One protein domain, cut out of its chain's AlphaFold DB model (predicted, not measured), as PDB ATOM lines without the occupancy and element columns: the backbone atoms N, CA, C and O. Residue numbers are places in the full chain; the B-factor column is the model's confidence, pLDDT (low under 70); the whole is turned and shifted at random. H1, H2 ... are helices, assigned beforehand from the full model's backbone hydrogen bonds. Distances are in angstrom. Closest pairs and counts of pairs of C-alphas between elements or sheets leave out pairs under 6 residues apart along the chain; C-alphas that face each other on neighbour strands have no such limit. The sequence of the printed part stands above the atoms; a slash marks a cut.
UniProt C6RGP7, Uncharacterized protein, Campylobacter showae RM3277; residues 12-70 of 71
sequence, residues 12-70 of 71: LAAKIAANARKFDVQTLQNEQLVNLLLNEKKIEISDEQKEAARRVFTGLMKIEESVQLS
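What this domain is: This is residues 12 to 70 of the 71 residues of an uncharacterized protein of Campylobacter showae RM3277 (UniProt C6RGP7). This is an open arch: two short helices, H1 and H2, pack together at one end, and a stretched link leads from them to one long helix, H3, which touches neither. Residues 39 to 44, 46 to 52 and 54 to 70 stand free, with most of H3 among them. The printed part has 59 residues with three named helices, in the order H1, H2, H3, and no named strand; the class is all helix. The whole is extended, with a radius of gyration of the C-alphas of 17.9 A, and flat, with spans of 47 by 31 by 17 A.

How they stand to each other: Start at residues 12 to 22, which are H1, and go on to residues 31 to 39, which are H2. These two touch, and their closest C-alphas, those of Ala 13 and Asn 35, are 5.3 A apart. Their lines stand at a steep tilt of 50 degrees, and they run opposite ways. Go on to residues 47 to 68, which are H3; it is apart from H1 and also from H2. In H1, H2 and H3 every backbone O i to N i+4 pair is within hydrogen-bond range.

Where its parts are: Find C-alpha 12 at (34.469, -23.210, 17.220); from there H1 runs 15.4 A to C-alpha 22. H2 begins at C-alpha 31, at (40.585, -26.785, 11.259), and is 12.2 A long. H3 runs 31.5 A from C-alpha 47 to C-alpha 68, at (40.050, -49.616, -17.554).

The domain as a whole: The two C-alphas farthest apart, those of Lys 15 and Ser 70, are 49.8 A apart. The printed part has no cut, and both links, residues 23 to 30 and residues 40 to 46, are short. Mean pLDDT of the printed part is 87.9; look for values under 70 at residues 41 to 42 and 69 to 70.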
ATOM      1  N   LEU A  12      34.994 -21.881  16.914       90.19
ATOM      2  CA  LEU A  12      34.469 -23.210  17.220       90.19
ATOM      3  C   LEU A  12      35.277 -24.300  16.509       90.19
ATOM      4  O   LEU A  12      35.634 -25.299  17.136       90.19
ATOM      5  N   ALA A  13      35.628 -24.081  15.238       90.88
ATOM      6  CA  ALA A  13      36.452 -25.015  14.474       90.88
ATOM      7  C   ALA A  13      37.834 -25.209  15.115       90.88
ATOM      8  O   ALA A  13      38.283 -26.341  15.293       90.88
ATOM      9  N   ALA A  14      38.463 -24.117  15.558       91.25
ATOM     10  CA  ALA A  14      39.745 -24.172  16.260       91.25
ATOM     11  C   ALA A  14      39.662 -24.951  17.580       91.25
ATOM     12  O   ALA A  14      40.546 -25.752  17.889       91.25
ATOM     13  N   LYS A  15      38.582 -24.760  18.351       93.50
ATOM     14  CA  LYS A  15      38.358 -25.481  19.611       93.50
ATOM     15  C   LYS A  15      38.179 -26.984  19.386       93.50
ATOM     16  O   LYS A  15      38.751 -27.782  20.124       93.50
ATOM     17  N   ILE A  16      37.413 -27.371  18.368       92.88
ATOM     18  CA  ILE A  16      37.225 -28.780  17.997       92.88
ATOM     19  C   ILE A  16      38.552 -29.391  17.542       92.88
ATOM     20  O   ILE A  16      38.921 -30.447  18.047       92.88
ATOM     21  N   ALA A  17      39.312 -28.708  16.681       92.81
ATOM     22  CA  ALA A  17      40.612 -29.190  16.219       92.81
ATOM     23  C   ALA A  17      41.634 -29.339  17.357       92.81
ATOM     24  O   ALA A  17      42.376 -30.320  17.411       92.81
ATOM     25  N   ALA A  18      41.650 -28.405  18.313       92.88
ATOM     26  CA  ALA A  18      42.488 -28.504  19.506       92.88
ATOM     27  C   ALA A  18      42.095 -29.701  20.391       92.88
ATOM     28  O   ALA A  18      42.965 -30.442  20.851       92.88
ATOM     29  N   ASN A  19      40.794 -29.933  20.587       95.81
ATOM     30  CA  ASN A  19      40.306 -31.100  21.321       95.81
ATOM     31  C   ASN A  19      40.640 -32.407  20.590       95.81
ATOM     32  O   ASN A  19      41.089 -33.357  21.222       95.81
ATOM     33  N   ALA A  20      40.490 -32.448  19.269       94.56
ATOM     34  CA  ALA A  20      40.827 -33.609  18.456       94.56
ATOM     35  C   ALA A  20      42.307 -33.999  18.592       94.56
ATOM     36  O   ALA A  20      42.615 -35.183  18.678       94.56
ATOM     37  N   ARG A  21      43.221 -33.022  18.699       93.00
ATOM     38  CA  ARG A  21      44.640 -33.288  19.003       93.00
ATOM     39  C   ARG A  21      44.831 -33.862  20.404       93.00
ATOM     40  O   ARG A  21      45.616 -34.782  20.579       93.00
ATOM     41  N   LYS A  22      44.096 -33.349  21.397       95.50
ATOM     42  CA  LYS A  22      44.162 -33.833  22.786       95.50
ATOM     43  C   LYS A  22      43.708 -35.292  22.931       95.50
ATOM     44  O   LYS A  22      44.225 -35.993  23.792       95.50
ATOM     45  N   PHE A  23      42.744 -35.723  22.120       94.94
ATOM     46  CA  PHE A  23      42.160 -37.069  22.166       94.94
ATOM     47  C   PHE A  23      42.622 -37.984  21.020       94.94
ATOM     48  O   PHE A  23      42.037 -39.043  20.827       94.94
ATOM     49  N   ASP A  24      43.633 -37.566  20.255       93.38
ATOM     50  CA  ASP A  24      44.174 -38.281  19.090       93.38
ATOM     51  C   ASP A  24      43.131 -38.692  18.026       93.38
ATOM     52  O   ASP A  24      43.220 -39.717  17.354       93.38
ATOM     53  N   VAL A  25      42.116 -37.848  17.822       93.38
ATOM     54  CA  VAL A  25      41.110 -38.027  16.765       93.38
ATOM     55  C   VAL A  25      41.624 -37.375  15.485       93.38
ATOM     56  O   VAL A  25      41.281 -36.233  15.176       93.38
ATOM     57  N   GLN A  26      42.485 -38.086  14.755       89.88
ATOM     58  CA  GLN A  26      43.218 -37.560  13.591       89.88
ATOM     59  C   GLN A  26      42.327 -36.846  12.563       89.88
ATOM     60  O   GLN A  26      42.666 -35.763  12.084       89.88
ATOM     61  N   THR A  27      41.149 -37.402  12.282       88.19
ATOM     62  CA  THR A  27      40.190 -36.878  11.298       88.19
ATOM     63  C   THR A  27      39.697 -35.463  11.596       88.19
ATOM     64  O   THR A  27      39.345 -34.746  10.668       88.19
ATOM     65  N   LEU A  28      39.689 -35.023  12.857       90.69
ATOM     66  CA  LEU A  28      39.164 -33.710  13.253       90.69
ATOM     67  C   LEU A  28      40.261 -32.696  13.610       90.69
ATOM     68  O   LEU A  28      39.948 -31.586  14.030       90.69
ATOM     69  N   GLN A  29      41.543 -33.030  13.441       90.69
ATOM     70  CA  GLN A  29      42.652 -32.125  13.786       90.69
ATOM     71  C   GLN A  29      42.863 -30.988  12.769       90.69
ATOM     72  O   GLN A  29      43.555 -30.005  13.071       90.69
ATOM     73  N   ASN A  30      42.281 -31.114  11.571       90.62
ATOM     74  CA  ASN A  30      42.330 -30.109  10.515       90.62
ATOM     75  C   ASN A  30      41.189 -29.095  10.686       90.62
ATOM     76  O   ASN A  30      40.017 -29.403  10.485       90.62
ATOM     77  N   GLU A  31      41.550 -27.856  11.014       87.44
ATOM     78  CA  GLU A  31      40.585 -26.785  11.259       87.44
ATOM     79  C   GLU A  31      39.744 -26.426  10.020       87.44
ATOM     80  O   GLU A  31      38.564 -26.114  10.158       87.44
ATOM     81  N   GLN A  32      40.309 -26.508   8.810       86.00
ATOM     82  CA  GLN A  32      39.574 -26.233   7.570       86.00
ATOM     83  C   GLN A  32      38.502 -27.294   7.311       86.00
ATOM     84  O   GLN A  32      37.379 -26.946   6.953       86.00
ATOM     85  N   LEU A  33      38.828 -28.568   7.547       85.50
ATOM     86  CA  LEU A  33      37.873 -29.672   7.445       85.50
ATOM     87  C   LEU A  33      36.745 -29.517   8.470       85.50
ATOM     88  O   LEU A  33      35.574 -29.600   8.119       85.50
ATOM     89  N   VAL A  34      37.083 -29.217   9.725       88.88
ATOM     90  CA  VAL A  34      36.076 -28.954  10.760       88.88
ATOM     91  C   VAL A  34      35.193 -27.767  10.380       88.88
ATOM     92  O   VAL A  34      33.981 -27.813  10.561       88.88
ATOM     93  N   ASN A  35      35.776 -26.704   9.825       88.56
ATOM     94  CA  ASN A  35      35.011 -25.548   9.380       88.56
ATOM     95  C   ASN A  35      34.060 -25.897   8.223       88.56
ATOM     96  O   ASN A  35      32.947 -25.385   8.190       88.56
ATOM     97  N   LEU A  36      34.455 -26.777   7.301       85.44
ATOM     98  CA  LEU A  36      33.568 -27.316   6.263       85.44
ATOM     99  C   LEU A  36      32.381 -28.064   6.878       85.44
ATOM    100  O   LEU A  36      31.240 -27.723   6.584       85.44
ATOM    101  N   LEU A  37      32.648 -28.991   7.799       85.44
ATOM    102  CA  LEU A  37      31.622 -29.797   8.470       85.44
ATOM    103  C   LEU A  37      30.644 -28.946   9.296       85.44
ATOM    104  O   LEU A  37      29.450 -29.219   9.326       85.44
ATOM    105  N   LEU A  38      31.132 -27.892   9.955       85.56
ATOM    106  CA  LEU A  38      30.288 -26.974  10.733       85.56
ATOM    107  C   LEU A  38      29.401 -26.079   9.860       85.56
ATOM    108  O   LEU A  38      28.359 -25.622  10.324       85.56
ATOM    109  N   ASN A  39      29.828 -25.791   8.629       81.88
ATOM    110  CA  ASN A  39      29.059 -24.990   7.677       81.88
ATOM    111  C   ASN A  39      28.137 -25.846   6.800       81.88
ATOM    112  O   ASN A  39      27.336 -25.305   6.034       81.88
ATOM    113  N   GLU A  40      28.240 -27.170   6.900       75.25
ATOM    114  CA  GLU A  40      27.403 -28.080   6.147       75.25
ATOM    115  C   GLU A  40      25.973 -28.014   6.690       75.25
ATOM    116  O   GLU A  40      25.671 -28.402   7.821       75.25
ATOM    117  N   LYS A  41      25.057 -27.484   5.875       69.38
ATOM    118  CA  LYS A  41      23.632 -27.637   6.154       69.38
ATOM    119  C   LYS A  41      23.325 -29.118   6.043       69.38
ATOM    120  O   LYS A  41      23.577 -29.706   4.998       69.38
ATOM    121  N   LYS A  42      22.751 -29.697   7.099       67.38
ATOM    122  CA  LYS A  42      22.228 -31.061   7.073       67.38
ATOM    123  C   LYS A  42      21.273 -31.181   5.884       67.38
ATOM    124  O   LYS A  42      20.166 -30.648   5.918       67.38
ATOM    125  N   ILE A  43      21.728 -31.831   4.818       70.94
ATOM    126  CA  ILE A  43      20.870 -32.176   3.695       70.94
ATOM    127  C   ILE A  43      20.101 -33.407   4.160       70.94
ATOM    128  O   ILE A  43      20.663 -34.492   4.306       70.94
ATOM    129  N   GLU A  44      18.825 -33.225   4.480       77.19
ATOM    130  CA  GLU A  44      17.942 -34.355   4.733       77.19
ATOM    131  C   GLU A  44      17.596 -34.987   3.389       77.19
ATOM    132  O   GLU A  44      16.801 -34.463   2.616       77.19
ATOM    133  N   ILE A  45      18.284 -36.086   3.091       80.88
ATOM    134  CA  ILE A  45      18.076 -36.888   1.891       80.88
ATOM    135  C   ILE A  45      17.168 -38.054   2.283       80.88
ATOM    136  O   ILE A  45      17.510 -38.809   3.205       80.88
ATOM    137  N   SER A  46      16.028 -38.206   1.605       89.31
ATOM    138  CA  SER A  46      15.136 -39.350   1.822       89.31
ATOM    139  C   SER A  46      15.822 -40.660   1.426       89.31
ATOM    140  O   SER A  46      16.775 -40.668   0.644       89.31
ATOM    141  N   ASP A  47      15.342 -41.793   1.937       90.81
ATOM    142  CA  ASP A  47      15.927 -43.088   1.576       90.81
ATOM    143  C   ASP A  47      15.782 -43.383   0.074       90.81
ATOM    144  O   ASP A  47      16.703 -43.907  -0.546       90.81
ATOM    145  N   GLU A  48      14.702 -42.920  -0.560       93.00
ATOM    146  CA  GLU A  48      14.524 -42.988  -2.016       93.00
ATOM    147  C   GLU A  48      15.582 -42.173  -2.773       93.00
ATOM    148  O   GLU A  48      16.163 -42.652  -3.749       93.00
ATOM    149  N   GLN A  49      15.880 -40.957  -2.310       89.75
ATOM    150  CA  GLN A  49      16.922 -40.118  -2.903       89.75
ATOM    151  C   GLN A  49      18.321 -40.718  -2.694       89.75
ATOM    152  O   GLN A  49      19.160 -40.643  -3.595       89.75
ATOM    153  N   LYS A  50      18.575 -41.366  -1.549       89.25
ATOM    154  CA  LYS A  50      19.825 -42.105  -1.308       89.25
ATOM    155  C   LYS A  50      19.973 -43.293  -2.252       89.25
ATOM    156  O   LYS A  50      21.052 -43.480  -2.813       89.25
ATOM    157  N   GLU A  51      18.917 -44.079  -2.461       93.19
ATOM    158  CA  GLU A  51      18.955 -45.201  -3.407       93.19
ATOM    159  C   GLU A  51      19.159 -44.726  -4.848       93.19
ATOM    160  O   GLU A  51      19.929 -45.332  -5.598       93.19
ATOM    161  N   ALA A  52      18.526 -43.616  -5.238       92.56
ATOM    162  CA  ALA A  52      18.742 -43.006  -6.546       92.56
ATOM    163  C   ALA A  52      20.207 -42.580  -6.733       92.56
ATOM    164  O   ALA A  52      20.828 -42.940  -7.735       92.56
ATOM    165  N   ALA A  53      20.789 -41.894  -5.743       91.69
ATOM    166  CA  ALA A  53      22.199 -41.514  -5.765       91.69
ATOM    167  C   ALA A  53      23.115 -42.744  -5.847       91.69
ATOM    168  O   ALA A  53      24.017 -42.784  -6.684       91.69
ATOM    169  N   ARG A  54      22.849 -43.789  -5.048       93.44
ATOM    170  CA  ARG A  54      23.628 -45.036  -5.071       93.44
ATOM    171  C   ARG A  54      23.640 -45.664  -6.462       93.44
ATOM    172  O   ARG A  54      24.703 -46.046  -6.936       93.44
ATOM    173  N   ARG A  55      22.490 -45.745  -7.141       95.06
ATOM    174  CA  ARG A  55      22.413 -46.307  -8.502       95.06
ATOM    175  C   ARG A  55      23.280 -45.538  -9.495       95.06
ATOM    176  O   ARG A  55      23.964 -46.170 -10.296       95.06
ATOM    177  N   VAL A  56      23.273 -44.206  -9.423       94.94
ATOM    178  CA  VAL A  56      24.111 -43.353 -10.282       94.94
ATOM    179  C   VAL A  56      25.590 -43.619 -10.018       94.94
ATOM    180  O   VAL A  56      26.320 -43.924 -10.957       94.94
ATOM    181  N   PHE A  57      26.026 -43.583  -8.756       94.69
ATOM    182  CA  PHE A  57      27.427 -43.832  -8.403       94.69
ATOM    183  C   PHE A  57      27.894 -45.231  -8.816       94.69
ATOM    184  O   PHE A  57      28.940 -45.359  -9.445       94.69
ATOM    185  N   THR A  58      27.095 -46.269  -8.561       94.56
ATOM    186  CA  THR A  58      27.407 -47.634  -9.006       94.56
ATOM    187  C   THR A  58      27.505 -47.730 -10.530       94.56
ATOM    188  O   THR A  58      28.356 -48.447 -11.048       94.56
ATOM    189  N   GLY A  59      26.642 -47.024 -11.267       94.19
ATOM    190  CA  GLY A  59      26.714 -46.965 -12.727       94.19
ATOM    191  C   GLY A  59      28.017 -46.331 -13.214       94.19
ATOM    192  O   GLY A  59      28.668 -46.884 -14.095       94.19
ATOM    193  N   LEU A  60      28.423 -45.215 -12.602       93.25
ATOM    194  CA  LEU A  60      29.679 -44.535 -12.923       93.25
ATOM    195  C   LEU A  60      30.901 -45.419 -12.643       93.25
ATOM    196  O   LEU A  60      31.767 -45.518 -13.505       93.25
ATOM    197  N   MET A  61      30.932 -46.118 -11.503       92.12
ATOM    198  CA  MET A  61      32.012 -47.061 -11.178       92.12
ATOM    199  C   MET A  61      32.124 -48.181 -12.216       92.12
ATOM    200  O   MET A  61      33.212 -48.486 -12.682       92.12
ATOM    201  N   LYS A  62      30.996 -48.758 -12.647       92.69
ATOM    202  CA  LYS A  62      31.006 -49.804 -13.683       92.69
ATOM    203  C   LYS A  62      31.517 -49.297 -15.029       92.69
ATOM    204  O   LYS A  62      32.178 -50.037 -15.752       92.69
ATOM    205  N   ILE A  63      31.187 -48.054 -15.388       92.12
ATOM    206  CA  ILE A  63      31.709 -47.428 -16.607       92.12
ATOM    207  C   ILE A  63      33.225 -47.269 -16.486       92.12
ATOM    208  O   ILE A  63      33.939 -47.684 -17.395       92.12
ATOM    209  N   GLU A  64      33.714 -46.734 -15.368       89.94
ATOM    210  CA  GLU A  64      35.147 -46.603 -15.095       89.94
ATOM    211  C   GLU A  64      35.871 -47.955 -15.202       89.94
ATOM    212  O   GLU A  64      36.835 -48.070 -15.958       89.94
ATOM    213  N   GLU A  65      35.359 -48.993 -14.535       87.06
ATOM    214  CA  GLU A  65      35.887 -50.362 -14.604       87.06
ATOM    215  C   GLU A  65      35.925 -50.885 -16.049       87.06
ATOM    216  O   GLU A  65      36.930 -51.443 -16.486       87.06
ATOM    217  N   SER A  66      34.859 -50.675 -16.829       84.31
ATOM    218  CA  SER A  66      34.813 -51.125 -18.227       84.31
ATOM    219  C   SER A  66      35.832 -50.413 -19.119       84.31
ATOM    220  O   SER A  66      36.420 -51.039 -20.001       84.31
ATOM    221  N   VAL A  67      36.075 -49.122 -18.876       84.44
ATOM    222  CA  VAL A  67      37.067 -48.332 -19.616       84.44
ATOM    223  C   VAL A  67      38.478 -48.805 -19.275       84.44
ATOM    224  O   VAL A  67      39.294 -48.959 -20.177       84.44
ATOM    225  N   GLN A  68      38.753 -49.100 -18.002       75.12
ATOM    226  CA  GLN A  68      40.050 -49.616 -17.554       75.12
ATOM    227  C   GLN A  68      40.360 -51.024 -18.085       75.12
ATOM    228  O   GLN A  68      41.519 -51.330 -18.332       75.12
ATOM    229  N   LEU A  69      39.344 -51.869 -18.281       68.06
ATOM    230  CA  LEU A  69      39.501 -53.227 -18.826       68.06
ATOM    231  C   LEU A  69      39.593 -53.277 -20.362       68.06
ATOM    232  O   LEU A  69      39.872 -54.338 -20.917       68.06
ATOM    233  N   SER A  70      39.315 -52.164 -21.045       60.72
ATOM    234  CA  SER A  70      39.324 -52.068 -22.514       60.72
ATOM    235  C   SER A  70      40.608 -51.447 -23.086       60.72
ATOM    236  O   SER A  70      40.686 -51.249 -24.299       60.72
TER     237      SER A  70